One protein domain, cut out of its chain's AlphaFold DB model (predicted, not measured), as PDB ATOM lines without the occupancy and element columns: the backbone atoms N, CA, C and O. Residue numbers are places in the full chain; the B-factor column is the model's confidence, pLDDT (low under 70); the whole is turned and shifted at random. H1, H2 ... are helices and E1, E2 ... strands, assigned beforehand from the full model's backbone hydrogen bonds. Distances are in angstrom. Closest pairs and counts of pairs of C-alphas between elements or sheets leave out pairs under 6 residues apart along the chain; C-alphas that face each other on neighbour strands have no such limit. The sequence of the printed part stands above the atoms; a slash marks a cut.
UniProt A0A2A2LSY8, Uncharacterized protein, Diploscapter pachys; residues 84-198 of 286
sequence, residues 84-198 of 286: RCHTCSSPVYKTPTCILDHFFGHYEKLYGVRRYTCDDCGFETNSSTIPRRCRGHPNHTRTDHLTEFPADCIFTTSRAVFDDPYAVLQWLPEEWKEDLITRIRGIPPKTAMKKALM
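AT A GLANCE: This is residues 84 to 198 of the 286 residues of an uncharacterized protein of Diploscapter pachys (UniProt A0A2A2LSY8). A small group of helices forms the body, in which H1 crosses H3 and the short H4 packs on H3; on one side of this group a two-stranded hairpin, E1 and E2, reaches out with a long loop, and at the opposite end of the longest axis residues 185 to 198, with H6, stick out as a free tail. H5 meets H3 near the place where H3 begins, and the tail runs on from H5. The printed part has 115 residues, with six named helices and two named strands in the order H1, E1, E2, H2, H3, H4, H5, H6; the sheet, E1 - E2, is antiparallel, and the class is mostly helix. The whole is only just compact, close to loose, with a radius of gyration of the C-alphas of 15.9 A and spans of 49 by 33 by 25 A.

IN THESE COORDINATES: Strand E1 is residues 116 to 118 and E2 is residues 142 to 144. H2, residues 145 to 148, follows E2 directly. H1, residues 96 to 111, is the longest helix at 21.8 A and begins at C-alpha 96 (191.937, 210.564, 241.537). H3, residues 151 to 162, is 16.1 A long, and H4 is residues 167 to 170. H5, residues 174 to 185, measures 16.4 A. H6, residues 190 to 196, measures 10.0 A and ends at C-alpha 196 (156.678, 205.348, 248.219).

HOW THE PARTS SIT: E1 and E2 form a hairpin, antiparallel at 159 degrees; N 117 and O 143 are 3.0 A apart, as are N 143 and O 117, both within hydrogen-bond range. Residues 116 to 117 of E1 also pair, antiparallel, with residues 124 to 125. The closest C-alphas of E1 and H2 are those of Tyr 116 and His 145, 6.1 A apart. H2 is close to but not clearly touching H5, with the C-alphas of Thr 147 and Trp 176 closest at 7.3 A. The hub is H3, which touches H1, H4 and H5. H1 touches H3 with residues 103 to 107 alone, closest at the C-alphas of Tyr 107 and Thr 157, 6.2 A; they run opposite ways at a steep tilt of 67 degrees, only just short of about perpendicular. H4 touches H3, closest at the C-alphas of Ser 158 and Val 168, 5.8 A. H3, with residue 151 alone, only just touches H5, with 3 pairs of C-alphas within 8 A, the closest being those of Ala 151 and Leu 180, 6.3 A. H6 touches no helix. Each O i to N i+4 pair is within hydrogen-bond range in H3 and H6, 11 of 12 in H1 and 7 of 8 in H5; H2 and H4 are too short for such a pair.

THE WHOLE: The C-alphas of Gly 136 and Met 198, the two farthest apart, are 50.3 A apart. Without residues 185 to 198, which stand free, the body spans 41 by 32 by 24 A. The printed part has no cut, and its one long link, 23 residues, joins E1 to E2. The mean pLDDT of the printed part is 88.2, with residues 187 to 198 under 70.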
ATOM      1  N   ARG A  84     190.445 201.283 232.522       93.81
ATOM      2  CA  ARG A  84     189.574 201.367 231.346       93.81
ATOM      3  C   ARG A  84     188.135 201.601 231.793       93.81
ATOM      4  O   ARG A  84     187.605 200.811 232.565       93.81
ATOM      5  N   CYS A  85     187.500 202.654 231.283       95.94
ATOM      6  CA  CYS A  85     186.068 202.848 231.482       95.94
ATOM      7  C   CYS A  85     185.281 201.807 230.678       95.94
ATOM      8  O   CYS A  85     185.471 201.690 229.469       95.94
ATOM      9  N   HIS A  86     184.380 201.078 231.327       95.56
ATOM     10  CA  HIS A  86     183.537 200.073 230.691       95.56
ATOM     11  C   HIS A  86     182.495 200.704 229.754       95.56
ATOM     12  O   HIS A  86     182.253 200.196 228.665       95.56
ATOM     13  N   THR A  87     181.943 201.868 230.117       96.19
ATOM     14  CA  THR A  87     180.918 202.546 229.305       96.19
ATOM     15  C   THR A  87     181.466 203.102 227.986       96.19
ATOM     16  O   THR A  87     180.830 202.958 226.948       96.19
ATOM     17  N   CYS A  88     182.622 203.777 228.000       96.69
ATOM     18  CA  CYS A  88     183.164 204.444 226.803       96.69
ATOM     19  C   CYS A  88     184.456 203.823 226.261       96.69
ATOM     20  O   CYS A  88     185.042 204.365 225.324       96.69
ATOM     21  N   SER A  89     184.934 202.725 226.858       94.75
ATOM     22  CA  SER A  89     186.189 202.033 226.509       94.75
ATOM     23  C   SER A  89     187.455 202.902 226.543       94.75
ATOM     24  O   SER A  89     188.534 202.440 226.169       94.75
ATOM     25  N   SER A  90     187.353 204.151 227.004       94.38
ATOM     26  CA  SER A  90     188.464 205.097 227.018       94.38
ATOM     27  C   SER A  90     189.374 204.841 228.225       94.38
ATOM     28  O   SER A  90     188.875 204.523 229.310       94.38
ATOM     29  N   PRO A  91     190.703 204.969 228.065       93.75
ATOM     30  CA  PRO A  91     191.627 204.903 229.187       93.75
ATOM     31  C   PRO A  91     191.485 206.155 230.061       93.75
ATOM     32  O   PRO A  91     191.421 207.278 229.562       93.75
ATOM     33  N   VAL A  92     191.464 205.953 231.374       92.75
ATOM     34  CA  VAL A  92     191.369 207.001 232.387       92.75
ATOM     35  C   VAL A  92     192.666 207.026 233.185       92.75
ATOM     36  O   VAL A  92     193.093 206.009 233.740       92.75
ATOM     37  N   TYR A  93     193.309 208.194 233.228       89.81
ATOM     38  CA  TYR A  93     194.540 208.395 233.989       89.81
ATOM     39  C   TYR A  93     194.333 208.062 235.469       89.81
ATOM     40  O   TYR A  93     193.299 208.388 236.039       89.81
ATOM     41  N   LYS A  94     195.346 207.460 236.106       86.25
ATOM     42  CA  LYS A  94     195.278 206.981 237.501       86.25
ATOM     43  C   LYS A  94     195.042 208.066 238.563       86.25
ATOM     44  O   LYS A  94     194.831 207.732 239.726       86.25
ATOM     45  N   THR A  95     195.174 209.347 238.228       91.81
ATOM     46  CA  THR A  95     195.024 210.416 239.219       91.81
ATOM     47  C   THR A  95     193.567 210.479 239.690       91.81
ATOM     48  O   THR A  95     192.666 210.522 238.850       91.81
ATOM     49  N   PRO A  96     193.303 210.533 241.012       92.19
ATOM     50  CA  PRO A  96     191.937 210.564 241.537       92.19
ATOM     51  C   PRO A  96     191.070 211.661 240.910       92.19
ATOM     52  O   PRO A  96     189.905 211.430 240.612       92.19
ATOM     53  N   THR A  97     191.649 212.831 240.628       93.00
ATOM     54  CA  THR A  97     190.959 213.941 239.956       93.00
ATOM     55  C   THR A  97     190.494 213.581 238.548       93.00
ATOM     56  O   THR A  97     189.339 213.814 238.221       93.00
ATOM     57  N   CYS A  98     191.344 212.956 237.728       94.19
ATOM     58  CA  CYS A  98     190.966 212.540 236.377       94.19
ATOM     59  C   CYS A  98     189.920 211.422 236.395       94.19
ATOM     60  O   CYS A  98     189.027 211.420 235.550       94.19
ATOM     61  N   ILE A  99     190.008 210.499 237.359       95.00
ATOM     62  CA  ILE A  99     189.023 209.424 237.525       95.00
ATOM     63  C   ILE A  99     187.661 209.997 237.908       95.00
ATOM     64  O   ILE A  99     186.656 209.638 237.297       95.00
ATOM     65  N   LEU A 100     187.625 210.913 238.877       95.38
ATOM     66  CA  LEU A 100     186.387 211.560 239.297       95.38
ATOM     67  C   LEU A 100     185.805 212.448 238.193       95.38
ATOM     68  O   LEU A 100     184.619 212.333 237.912       95.38
ATOM     69  N   ASP A 101     186.610 213.275 237.524       96.00
ATOM     70  CA  ASP A 101     186.135 214.122 236.422       96.00
ATOM     71  C   ASP A 101     185.541 213.267 235.286       96.00
ATOM     72  O   ASP A 101     184.493 213.598 234.728       96.00
ATOM     73  N   HIS A 102     186.166 212.120 234.983       96.81
ATOM     74  CA  HIS A 102     185.640 211.151 234.024       96.81
ATOM     75  C   HIS A 102     184.316 210.529 234.490       96.81
ATOM     76  O   HIS A 102     183.350 210.479 233.728       96.81
ATOM     77  N   PHE A 103     184.261 210.075 235.745       97.25
ATOM     78  CA  PHE A 103     183.062 209.512 236.360       97.25
ATOM     79  C   PHE A 103     181.890 210.504 236.329       97.25
ATOM     80  O   PHE A 103     180.805 210.152 235.869       97.25
ATOM     81  N   PHE A 104     182.108 211.760 236.734       97.25
ATOM     82  CA  PHE A 104     181.062 212.784 236.724       97.25
ATOM     83  C   PHE A 104     180.652 213.200 235.312       97.25
ATOM     84  O   PHE A 104     179.492 213.533 235.095       97.25
ATOM     85  N   GLY A 105     181.545 213.076 234.324       97.12
ATOM     86  CA  GLY A 105     181.174 213.205 232.915       97.12
ATOM     87  C   GLY A 105     180.174 212.137 232.447       97.12
ATOM     88  O   GLY A 105     179.334 212.417 231.594       97.12
ATOM     89  N   HIS A 106     180.225 210.922 233.002       97.81
ATOM     90  CA  HIS A 106     179.195 209.902 232.780       97.81
ATOM     91  C   HIS A 106     177.939 210.154 233.617       97.81
ATOM     92  O   HIS A 106     176.833 209.998 233.105       97.81
ATOM     93  N   TYR A 107     178.100 210.599 234.864       97.38
ATOM     94  CA  TYR A 107     176.989 210.943 235.750       97.38
ATOM     95  C   TYR A 107     176.087 212.038 235.153       97.38
ATOM     96  O   TYR A 107     174.873 211.869 235.091       97.38
ATOM     97  N   GLU A 108     176.665 213.119 234.621       97.25
ATOM     98  CA  GLU A 108     175.913 214.189 233.945       97.25
ATOM     99  C   GLU A 108     175.159 213.679 232.720       97.25
ATOM    100  O   GLU A 108     174.016 214.065 232.504       97.25
ATOM    101  N   LYS A 109     175.753 212.781 231.928       97.25
ATOM    102  CA  LYS A 109     175.059 212.205 230.766       97.25
ATOM    103  C   LYS A 109     173.837 211.379 231.164       97.25
ATOM    104  O   LYS A 109     172.895 211.308 230.385       97.25
ATOM    105  N   LEU A 110     173.878 210.738 232.332       95.69
ATOM    106  CA  LEU A 110     172.797 209.883 232.821       95.69
ATOM    107  C   LEU A 110     171.702 210.673 233.548       95.69
ATOM    108  O   LEU A 110     170.529 210.369 233.361       95.69
ATOM    109  N   TYR A 111     172.069 211.673 234.354       96.56
ATOM    110  CA  TYR A 111     171.127 212.355 235.254       96.56
ATOM    111  C   TYR A 111     170.983 213.859 235.005       96.56
ATOM    112  O   TYR A 111     170.146 214.496 235.632       96.56
ATOM    113  N   GLY A 112     171.793 214.449 234.125       96.00
ATOM    114  CA  GLY A 112     171.757 215.885 233.830       96.00
ATOM    115  C   GLY A 112     172.277 216.783 234.955       96.00
ATOM    116  O   GLY A 112     172.060 217.988 234.903       96.00
ATOM    117  N   VAL A 113     172.954 216.225 235.965       95.25
ATOM    118  CA  VAL A 113     173.448 216.973 237.132       95.25
ATOM    119  C   VAL A 113     174.964 217.151 237.060       95.25
ATOM    120  O   VAL A 113     175.696 216.218 236.714       95.25
ATOM    121  N   ARG A 114     175.438 218.350 237.410       96.75
ATOM    122  CA  ARG A 114     176.860 218.709 237.459       96.75
ATOM    123  C   ARG A 114     177.360 218.838 238.891       96.75
ATOM    124  O   ARG A 114     176.623 219.224 239.787       96.75
ATOM    125  N   ARG A 115     178.635 218.510 239.099       95.50
ATOM    126  CA  ARG A 115     179.256 218.472 240.427       95.50
ATOM    127  C   ARG A 115     179.547 219.850 241.007       95.50
ATOM    128  O   ARG A 115     179.342 220.055 242.194       95.50
ATOM    129  N   TYR A 116     180.083 220.767 240.215       96.19
ATOM    130  CA  TYR A 116     180.545 222.057 240.709       96.19
ATOM    131  C   TYR A 116     179.712 223.191 240.152       96.19
ATOM    132  O   TYR A 116     179.495 223.229 238.943       96.19
ATOM    133  N   THR A 117     179.415 224.173 240.995       96.38
ATOM    134  CA  THR A 117     178.874 225.469 240.581       96.38
ATOM    135  C   THR A 117     179.817 226.572 241.029       96.38
ATOM    136  O   THR A 117     180.321 226.563 242.150       96.38
ATOM    137  N   CYS A 118     180.130 227.498 240.128       95.94
ATOM    138  CA  CYS A 118     180.898 228.689 240.470       95.94
ATOM    139  C   CYS A 118     180.011 229.691 241.211       95.94
ATOM    140  O   CYS A 118     178.981 230.094 240.673       95.94
ATOM    141  N   ASP A 119     180.444 230.133 242.389       94.50
ATOM    142  CA  ASP A 119     179.608 230.967 243.262       94.50
ATOM    143  C   ASP A 119     179.425 232.397 242.715       94.50
ATOM    144  O   ASP A 119     178.414 233.038 242.984       94.50
ATOM    145  N   ASP A 120     180.357 232.886 241.887       94.50
ATOM    146  CA  ASP A 120     180.297 234.251 241.342       94.50
ATOM    147  C   ASP A 120     179.430 234.371 240.080       94.50
ATOM    148  O   ASP A 120     178.800 235.400 239.846       94.50
ATOM    149  N   CYS A 121     179.444 233.351 239.213       94.75
ATOM    150  CA  CYS A 121     178.798 233.423 237.894       94.75
ATOM    151  C   CYS A 121     177.765 232.325 237.630       94.75
ATOM    152  O   CYS A 121     177.196 232.284 236.540       94.75
ATOM    153  N   GLY A 122     177.558 231.412 238.582       95.06
ATOM    154  CA  GLY A 122     176.632 230.287 238.449       95.06
ATOM    155  C   GLY A 122     177.039 229.263 237.388       95.06
ATOM    156  O   GLY A 122     176.225 228.440 236.986       95.06
ATOM    157  N   PHE A 123     178.273 229.309 236.871       95.88
ATOM    158  CA  PHE A 123     178.702 228.354 235.851       95.88
ATOM    159  C   PHE A 123     178.914 226.969 236.454       95.88
ATOM    160  O   PHE A 123     179.771 226.783 237.322       95.88
ATOM    161  N   GLU A 124     178.185 225.996 235.923       96.06
ATOM    162  CA  GLU A 124     178.241 224.612 236.368       96.06
ATOM    163  C   GLU A 124     179.226 223.771 235.541       96.06
ATOM    164  O   GLU A 124     179.260 223.860 234.309       96.06
ATOM    165  N   THR A 125     179.997 222.897 236.191       95.75
ATOM    166  CA  THR A 125     180.964 221.995 235.543       95.75
ATOM    167  C   THR A 125     181.204 220.719 236.348       95.75
ATOM    168  O   THR A 125     181.060 220.699 237.563       95.75
ATOM    169  N   ASN A 126     181.651 219.656 235.682       93.94
ATOM    170  CA  ASN A 126     182.126 218.433 236.340       93.94
ATOM    171  C   ASN A 126     183.634 218.398 236.572       93.94
ATOM    172  O   ASN A 126     184.123 217.560 237.319       93.94
ATOM    173  N   SER A 127     184.368 219.311 235.939       92.50
ATOM    174  CA  SER A 127     185.821 219.356 236.034       92.50
ATOM    175  C   SER A 127     186.266 219.934 237.373       92.50
ATOM    176  O   SER A 127     185.928 221.066 237.734       92.50
ATOM    177  N   SER A 128     187.144 219.209 238.055       89.12
ATOM    178  CA  SER A 128     187.899 219.692 239.209       89.12
ATOM    179  C   SER A 128     188.774 220.910 238.883       89.12
ATOM    180  O   SER A 128     189.021 221.735 239.761       89.12
ATOM    181  N   THR A 129     189.182 221.094 237.623       90.00
ATOM    182  CA  THR A 129     189.931 222.276 237.173       90.00
ATOM    183  C   THR A 129     189.027 223.483 236.915       90.00
ATOM    184  O   THR A 129     187.922 223.342 236.384       90.00
ATOM    185  N   ILE A 130     189.513 224.680 237.270       85.56
ATOM    186  CA  ILE A 130     188.791 225.947 237.093       85.56
ATOM    187  C   ILE A 130     188.611 226.241 235.593       85.56
ATOM    188  O   ILE A 130     189.612 226.424 234.879       85.56
ATOM    189  N   PRO A 131     187.360 226.335 235.099       88.38
ATOM    190  CA  PRO A 131     187.086 226.694 233.713       88.38
ATOM    191  C   PRO A 131     187.683 228.057 233.358       88.38
ATOM    192  O   PRO A 131     187.697 228.974 234.178       88.38
ATOM    193  N   ARG A 132     188.132 228.235 232.107       90.12
ATOM    194  CA  ARG A 132     188.734 229.506 231.646       90.12
ATOM    195  C   ARG A 132     187.846 230.722 231.919       90.12
ATOM    196  O   ARG A 132     188.371 231.765 232.286       90.12
ATOM    197  N   ARG A 133     186.526 230.563 231.780       89.62
ATOM    198  CA  ARG A 133     185.528 231.613 232.030       89.62
ATOM    199  C   ARG A 133     185.544 232.117 233.478       89.62
ATOM    200  O   ARG A 133     185.265 233.285 233.691       89.62
ATOM    201  N   CYS A 134     185.909 231.271 234.438       90.69
ATOM    202  CA  CYS A 134     185.866 231.596 235.863       90.69
ATOM    203  C   CYS A 134     187.218 232.103 236.404       90.69
ATOM    204  O   CYS A 134     187.314 232.530 237.548       90.69
ATOM    205  N   ARG A 135     188.288 232.091 235.590       90.44
ATOM    206  CA  ARG A 135     189.640 232.514 236.018       90.44
ATOM    207  C   ARG A 135     189.751 233.999 236.376       90.44
ATOM    208  O   ARG A 135     190.741 234.385 236.983       90.44
ATOM    209  N   GLY A 136     188.788 234.820 235.958       90.75
ATOM    210  CA  GLY A 136     188.780 236.265 236.200       90.75
ATOM    211  C   GLY A 136     188.082 236.692 237.490       90.75
ATOM    212  O   GLY A 136     188.035 237.888 237.759       90.75
ATOM    213  N   HIS A 137     187.510 235.766 238.264       89.94
ATOM    214  CA  HIS A 137     186.773 236.145 239.463       89.94
ATOM    215  C   HIS A 137     187.710 236.423 240.644       89.94
ATOM    216  O   HIS A 137     188.647 235.650 240.884       89.94
ATOM    217  N   PRO A 138     187.464 237.497 241.412       82.50
ATOM    218  CA  PRO A 138     188.152 237.707 242.675       82.50
ATOM    219  C   PRO A 138     187.699 236.640 243.684       82.50
ATOM    220  O   PRO A 138     186.509 236.466 243.894       82.50
ATOM    221  N   ASN A 139     188.643 235.941 244.324       83.81
ATOM    222  CA  ASN A 139     188.368 234.907 245.340       83.81
ATOM    223  C   ASN A 139     187.490 233.742 244.858       83.81
ATOM    224  O   ASN A 139     186.604 233.306 245.580       83.81
ATOM    225  N   HIS A 140     187.772 233.217 243.665       81.06
ATOM    226  CA  HIS A 140     187.007 232.130 243.057       81.06
ATOM    227  C   HIS A 140     186.773 230.936 244.009       81.06
ATOM    228  O   HIS A 140     187.657 230.089 244.204       81.06
ATOM    229  N   THR A 141     185.549 230.827 244.522       90.38
ATOM    230  CA  THR A 141     185.035 229.664 245.245       90.38
ATOM    231  C   THR A 141     184.073 228.870 244.363       90.38
ATOM    232  O   THR A 141     183.547 229.350 243.352       90.38
ATOM    233  N   ARG A 142     183.929 227.584 244.685       92.62
ATOM    234  CA  ARG A 142     182.939 226.716 244.055       92.62
ATOM    235  C   ARG A 142     182.226 225.928 245.123       92.62
ATOM    236  O   ARG A 142     182.884 225.330 245.978       92.62
ATOM    237  N   THR A 143     180.922 225.835 244.965       94.62
ATOM    238  CA  THR A 143     180.110 224.863 245.672       94.62
ATOM    239  C   THR A 143     180.283 223.494 245.011       94.62
ATOM    240  O   THR A 143     180.217 223.366 243.786       94.62
ATOM    241  N   ASP A 144     180.583 222.476 245.819       94.12
ATOM    242  CA  ASP A 144     180.683 221.077 245.396       94.12
ATOM    243  C   ASP A 144     179.410 220.342 245.833       94.12
ATOM    244  O   ASP A 144     179.190 220.116 247.022       94.12
ATOM    245  N   HIS A 145     178.567 219.990 244.867       94.00
ATOM    246  CA  HIS A 145     177.235 219.421 245.068       94.00
ATOM    247  C   HIS A 145     177.249 217.915 245.333       94.00
ATOM    248  O   HIS A 145     176.198 217.278 245.302       94.00
ATOM    249  N   LEU A 146     178.408 217.295 245.590       91.38
ATOM    250  CA  LEU A 146     178.425 215.839 245.730       91.38
ATOM    251  C   LEU A 146     177.526 215.323 246.861       91.38
ATOM    252  O   LEU A 146     176.911 214.267 246.738       91.38
ATOM    253  N   THR A 147     177.413 216.057 247.964       88.50
ATOM    254  CA  THR A 147     176.563 215.653 249.094       88.50
ATOM    255  C   THR A 147     175.071 215.639 248.745       88.50
ATOM    256  O   THR A 147     174.291 214.964 249.427       88.50
ATOM    257  N   GLU A 148     174.677 216.334 247.679       91.38
ATOM    258  CA  GLU A 148     173.309 216.398 247.160       91.38
ATOM    259  C   GLU A 148     172.991 215.219 246.231       91.38
ATOM    260  O   GLU A 148     171.825 214.939 245.957       91.38
ATOM    261  N   PHE A 149     174.009 214.489 245.765       92.62
ATOM    262  CA  PHE A 149     173.818 213.414 244.800       92.62
ATOM    263  C   PHE A 149     173.197 212.176 245.466       92.62
ATOM    264  O   PHE A 149     173.683 211.713 246.508       92.62
ATOM    265  N   PRO A 150     172.149 211.584 244.861       92.56
ATOM    266  CA  PRO A 150     171.587 210.329 245.339       92.56
ATOM    267  C   PRO A 150     172.626 209.199 245.301       92.56
ATOM    268  O   PRO A 150     173.346 209.008 244.313       92.56
ATOM    269  N   ALA A 151     172.717 208.455 246.404       91.38
ATOM    270  CA  ALA A 151     173.713 207.401 246.584       91.38
ATOM    271  C   ALA A 151     173.537 206.270 245.555       91.38
ATOM    272  O   ALA A 151     174.503 205.810 244.952       91.38
ATOM    273  N   ASP A 152     172.297 205.864 245.308       91.50
ATOM    274  CA  ASP A 152     171.896 204.902 244.281       91.50
ATOM    275  C   ASP A 152     172.364 205.303 242.874       91.50
ATOM    276  O   ASP A 152     172.922 204.470 242.154       91.50
ATOM    277  N   CYS A 153     172.239 206.581 242.506       95.19
ATOM    278  CA  CYS A 153     172.747 207.096 241.234       95.19
ATOM    279  C   CYS A 153     174.278 206.981 241.142       95.19
ATOM    280  O   CYS A 153     174.817 206.624 240.088       95.19
ATOM    281  N   ILE A 154     174.994 207.241 242.244       94.94
ATOM    282  CA  ILE A 154     176.458 207.102 242.312       94.94
ATOM    283  C   ILE A 154     176.867 205.637 242.106       94.94
ATOM    284  O   ILE A 154     177.705 205.359 241.247       94.94
ATOM    285  N   PHE A 155     176.245 204.692 242.819       94.12
ATOM    286  CA  PHE A 155     176.546 203.258 242.692       94.12
ATOM    287  C   PHE A 155     176.204 202.712 241.305       94.12
ATOM    288  O   PHE A 155     176.986 201.955 240.726       94.12
ATOM    289  N   THR A 156     175.074 203.138 240.743       95.19
ATOM    290  CA  THR A 156     174.647 202.750 239.391       95.19
ATOM    291  C   THR A 156     175.649 203.229 238.345       95.19
ATOM    292  O   THR A 156     176.068 202.459 237.481       95.19
ATOM    293  N   THR A 157     176.120 204.471 238.472       97.06
ATOM    294  CA  THR A 157     177.151 205.019 237.577       97.06
ATOM    295  C   THR A 157     178.483 204.311 237.762       97.06
ATOM    296  O   THR A 157     179.143 203.991 236.779       97.06
ATOM    297  N   SER A 158     178.880 204.020 239.003       96.19
ATOM    298  CA  SER A 158     180.157 203.354 239.283       96.19
ATOM    299  C   SER A 158     180.174 201.964 238.670       96.19
ATOM    300  O   SER A 158     181.143 201.595 238.018       96.19
ATOM    301  N   ARG A 159     179.060 201.236 238.776       95.44
ATOM    302  CA  ARG A 159     178.889 199.951 238.103       95.44
ATOM    303  C   ARG A 159     178.970 200.093 236.584       95.44
ATOM    304  O   ARG A 159     179.669 199.318 235.952       95.44
ATOM    305  N   ALA A 160     178.311 201.088 235.992       95.06
ATOM    306  CA  ALA A 160     178.369 201.294 234.544       95.06
ATOM    307  C   ALA A 160     179.789 201.638 234.044       95.06
ATOM    308  O   ALA A 160     180.194 201.209 232.961       95.06
ATOM    309  N   VAL A 161     180.548 202.417 234.819       96.00
ATOM    310  CA  VAL A 161     181.870 202.935 234.435       96.00
ATOM    311  C   VAL A 161     182.995 201.951 234.760       96.00
ATOM    312  O   VAL A 161     183.913 201.808 233.958       96.00
ATOM    313  N   PHE A 162     182.944 201.269 235.904       94.12
ATOM    314  CA  PHE A 162     184.048 200.453 236.428       94.12
ATOM    315  C   PHE A 162     183.715 198.964 236.573       94.12
ATOM    316  O   PHE A 162     184.577 198.210 237.009       94.12
ATOM    317  N   ASP A 163     182.486 198.552 236.245       94.06
ATOM    318  CA  ASP A 163     181.938 197.208 236.512       94.06
ATOM    319  C   ASP A 163     181.936 196.816 238.006       94.06
ATOM    320  O   ASP A 163     181.767 195.661 238.384       94.06
ATOM    321  N   ASP A 164     182.068 197.809 238.887       92.94
ATOM    322  CA  ASP A 164     181.989 197.653 240.336       92.94
ATOM    323  C   ASP A 164     181.241 198.859 240.931       92.94
ATOM    324  O   ASP A 164     181.691 200.006 240.786       92.94
ATOM    325  N   PRO A 165     180.092 198.647 241.606       93.00
ATOM    326  CA  PRO A 165     179.363 199.737 242.244       93.00
ATOM    327  C   PRO A 165     180.217 200.483 243.280       93.00
ATOM    328  O   PRO A 165     180.061 201.688 243.435       93.00
ATOM    329  N   TYR A 166     181.150 199.821 243.961       93.44
ATOM    330  CA  TYR A 166     181.921 200.421 245.051       93.44
ATOM    331  C   TYR A 166     183.277 200.986 244.623       93.44
ATOM    332  O   TYR A 166     183.922 201.654 245.434       93.44
ATOM    333  N   ALA A 167     183.704 200.783 243.373       93.62
ATOM    334  CA  ALA A 167     185.006 201.247 242.893       93.62
ATOM    335  C   ALA A 167     185.204 202.752 243.114       93.62
ATOM    336  O   ALA A 167     186.247 203.164 243.623       93.62
ATOM    337  N   VAL A 168     184.181 203.569 242.824       94.50
ATOM    338  CA  VAL A 168     184.261 205.033 242.962       94.50
ATOM    339  C   VAL A 168     184.652 205.487 244.374       94.50
ATOM    340  O   VAL A 168     185.346 206.494 244.529       94.50
ATOM    341  N   LEU A 169     184.291 204.714 245.406       93.06
ATOM    342  CA  LEU A 169     184.585 205.040 246.802       93.06
ATOM    343  C   LEU A 169     186.086 205.123 247.081       93.06
ATOM    344  O   LEU A 169     186.479 205.795 248.024       93.06
ATOM    345  N   GLN A 170     186.942 204.486 246.282       93.56
ATOM    346  CA  GLN A 170     188.394 204.554 246.473       93.56
ATOM    347  C   GLN A 170     188.958 205.951 246.183       93.56
ATOM    348  O   GLN A 170     189.978 206.329 246.761       93.56
ATOM    349  N   TRP A 171     188.289 206.724 245.321       94.44
ATOM    350  CA  TRP A 171     188.763 208.032 244.858       94.44
ATOM    351  C   TRP A 171     188.011 209.214 245.462       94.44
ATOM    352  O   TRP A 171     188.477 210.345 245.336       94.44
ATOM    353  N   LEU A 172     186.881 208.976 246.131       91.94
ATOM    354  CA  LEU A 172     186.158 210.030 246.841       91.94
ATOM    355  C   LEU A 172     186.952 210.544 248.061       91.94
ATOM    356  O   LEU A 172     187.670 209.772 248.697       91.94
ATOM    357  N   PRO A 173     186.812 211.830 248.423       89.31
ATOM    358  CA  PRO A 173     187.198 212.350 249.733       89.31
ATOM    359  C   PRO A 173     186.640 211.509 250.890       89.31
ATOM    360  O   PRO A 173     185.497 211.059 250.842       89.31
ATOM    361  N   GLU A 174     187.438 211.314 251.942       88.69
ATOM    362  CA  GLU A 174     187.090 210.432 253.069       88.69
ATOM    363  C   GLU A 174     185.802 210.863 253.784       88.69
ATOM    364  O   GLU A 174     184.943 210.033 254.068       88.69
ATOM    365  N   GLU A 175     185.631 212.175 253.959       86.19
ATOM    366  CA  GLU A 175     184.443 212.809 254.547       86.19
ATOM    367  C   GLU A 175     183.146 212.352 253.867       86.19
ATOM    368  O   GLU A 175     182.098 212.231 254.495       86.19
ATOM    369  N   TRP A 176     183.216 212.053 252.571       84.56
ATOM    370  CA  TRP A 176     182.062 211.646 251.783       84.56
ATOM    371  C   TRP A 176     181.870 210.145 251.742       84.56
ATOM    372  O   TRP A 176     180.737 209.687 251.622       84.56
ATOM    373  N   LYS A 177     182.952 209.366 251.846       90.06
ATOM    374  CA  LYS A 177     182.843 207.907 251.934       90.06
ATOM    375  C   LYS A 177     182.021 207.524 253.151       90.06
ATOM    376  O   LYS A 177     181.130 206.691 253.032       90.06
ATOM    377  N   GLU A 178     182.293 208.145 254.296       85.88
ATOM    378  CA  GLU A 178     181.558 207.871 255.528       85.88
ATOM    379  C   GLU A 178     180.076 208.236 255.400       85.88
ATOM    380  O   GLU A 178     179.227 207.421 255.768       85.88
ATOM    381  N   ASP A 179     179.747 209.393 254.816       84.75
ATOM    382  CA  ASP A 179     178.354 209.808 254.607       84.75
ATOM    383  C   ASP A 179     177.623 208.884 253.618       84.75
ATOM    384  O   ASP A 179     176.552 208.366 253.927       84.75
ATOM    385  N   LEU A 180     178.234 208.558 252.472       86.12
ATOM    386  CA  LEU A 180     177.682 207.606 251.498       86.12
ATOM    387  C   LEU A 180     177.465 206.223 252.110       86.12
ATOM    388  O   LEU A 180     176.385 205.649 251.977       86.12
ATOM    389  N   ILE A 181     178.462 205.691 252.818       83.31
ATOM    390  CA  ILE A 181     178.357 204.398 253.501       83.31
ATOM    391  C   ILE A 181     177.251 204.445 254.557       83.31
ATOM    392  O   ILE A 181     176.493 203.483 254.688       83.31
ATOM    393  N   THR A 182     177.125 205.550 255.288       84.81
ATOM    394  CA  THR A 182     176.075 205.729 256.296       84.81
ATOM    395  C   THR A 182     174.695 205.812 255.654       84.81
ATOM    396  O   THR A 182     173.771 205.191 256.168       84.81
ATOM    397  N   ARG A 183     174.544 206.473 254.499       81.00
ATOM    398  CA  ARG A 183     173.284 206.511 253.736       81.00
ATOM    399  C   ARG A 183     172.879 205.137 253.199       81.00
ATOM    400  O   ARG A 183     171.699 204.815 253.223       81.00
ATOM    401  N   ILE A 184     173.836 204.311 252.767       78.44
ATOM    402  CA  ILE A 184     173.573 202.926 252.323       78.44
ATOM    403  C   ILE A 184     173.205 202.023 253.500       78.44
ATOM    404  O   ILE A 184     172.304 201.194 253.402       78.44
ATOM    405  N   ARG A 185     173.962 202.121 254.602       78.56
ATOM    406  CA  ARG A 185     173.763 201.289 255.800       78.56
ATOM    407  C   ARG A 185     172.555 201.735 256.610       78.56
ATOM    408  O   ARG A 185     172.002 200.938 257.367       78.56
ATOM    409  N   GLY A 186     172.174 203.000 256.479       73.19
ATOM    410  CA  GLY A 186     170.952 203.543 257.023       73.19
ATOM    411  C   GLY A 186     169.788 202.751 256.458       73.19
ATOM    412  O   GLY A 186     169.544 202.763 255.255       73.19
ATOM    413  N   ILE A 187     169.081 202.037 257.332       56.66
ATOM    414  CA  ILE A 187     167.807 201.408 256.987       56.66
ATOM    415  C   ILE A 187     166.964 202.511 256.336       56.66
ATOM    416  O   ILE A 187     166.817 203.566 256.970       56.66
ATOM    417  N   PRO A 188     166.436 202.320 255.107       55.94
ATOM    418  CA  PRO A 188     165.609 203.334 254.475       55.94
ATOM    419  C   PRO A 188     164.535 203.733 255.488       55.94
ATOM    420  O   PRO A 188     163.925 202.838 256.092       55.94
ATOM    421  N   PRO A 189     164.337 205.037 255.763       54.03
ATOM    422  CA  PRO A 189     163.376 205.462 256.763       54.03
ATOM    423  C   PRO A 189     162.061 204.735 256.495       54.03
ATOM    424  O   PRO A 189     161.557 204.777 255.372       54.03
ATOM    425  N   LYS A 190     161.496 204.038 257.493       53.28
ATOM    426  CA  LYS A 190     160.218 203.313 257.324       53.28
ATOM    427  C   LYS A 190     159.133 204.224 256.731       53.28
ATOM    428  O   LYS A 190     158.232 203.758 256.045       53.28
ATOM    429  N   THR A 191     159.255 205.530 256.963       47.41
ATOM    430  CA  THR A 191     158.445 206.599 256.379       47.41
ATOM    431  C   THR A 191     158.678 206.821 254.886       47.41
ATOM    432  O   THR A 191     157.701 207.057 254.194       47.41
ATOM    433  N   ALA A 192     159.899 206.711 254.357       54.25
ATOM    434  CA  ALA A 192     160.180 206.808 252.920       54.25
ATOM    435  C   ALA A 192     159.622 205.599 252.159       54.25
ATOM    436  O   ALA A 192     159.000 205.761 251.115       54.25
ATOM    437  N   MET A 193     159.755 204.401 252.735       49.84
ATOM    438  CA  MET A 193     159.202 203.176 252.155       49.84
ATOM    439  C   MET A 193     157.667 203.186 252.196       49.84
ATOM    440  O   MET A 193     157.019 202.888 251.200       49.84
ATOM    441  N   LYS A 194     157.074 203.632 253.315       52.31
ATOM    442  CA  LYS A 194     155.622 203.826 253.431       52.31
ATOM    443  C   LYS A 194     155.112 204.942 252.518       52.31
ATOM    444  O   LYS A 194     154.048 204.788 251.948       52.31
ATOM    445  N   LYS A 195     155.860 206.037 252.340       58.03
ATOM    446  CA  LYS A 195     155.482 207.126 251.431       58.03
ATOM    447  C   LYS A 195     155.559 206.675 249.974       58.03
ATOM    448  O   LYS A 195     154.604 206.915 249.265       58.03
ATOM    449  N   ALA A 196     156.593 205.940 249.561       54.12
ATOM    450  CA  ALA A 196     156.678 205.348 248.219       54.12
ATOM    451  C   ALA A 196     155.566 204.318 247.935       54.12
ATOM    452  O   ALA A 196     155.125 204.200 246.802       54.12
ATOM    453  N   LEU A 197     155.084 203.611 248.964       54.44
ATOM    454  CA  LEU A 197     153.924 202.710 248.888       54.44
ATOM    455  C   LEU A 197     152.562 203.428 248.974       54.44
ATOM    456  O   LEU A 197     151.542 202.786 248.756       54.44
ATOM    457  N   MET A 198     152.537 204.713 249.340       56.19
ATOM    458  CA  MET A 198     151.316 205.516 249.517       56.19
ATOM    459  C   MET A 198     151.253 206.733 248.582       56.19
ATOM    460  O   MET A 198     150.354 207.555 248.732       56.19
TER     461      MET A 198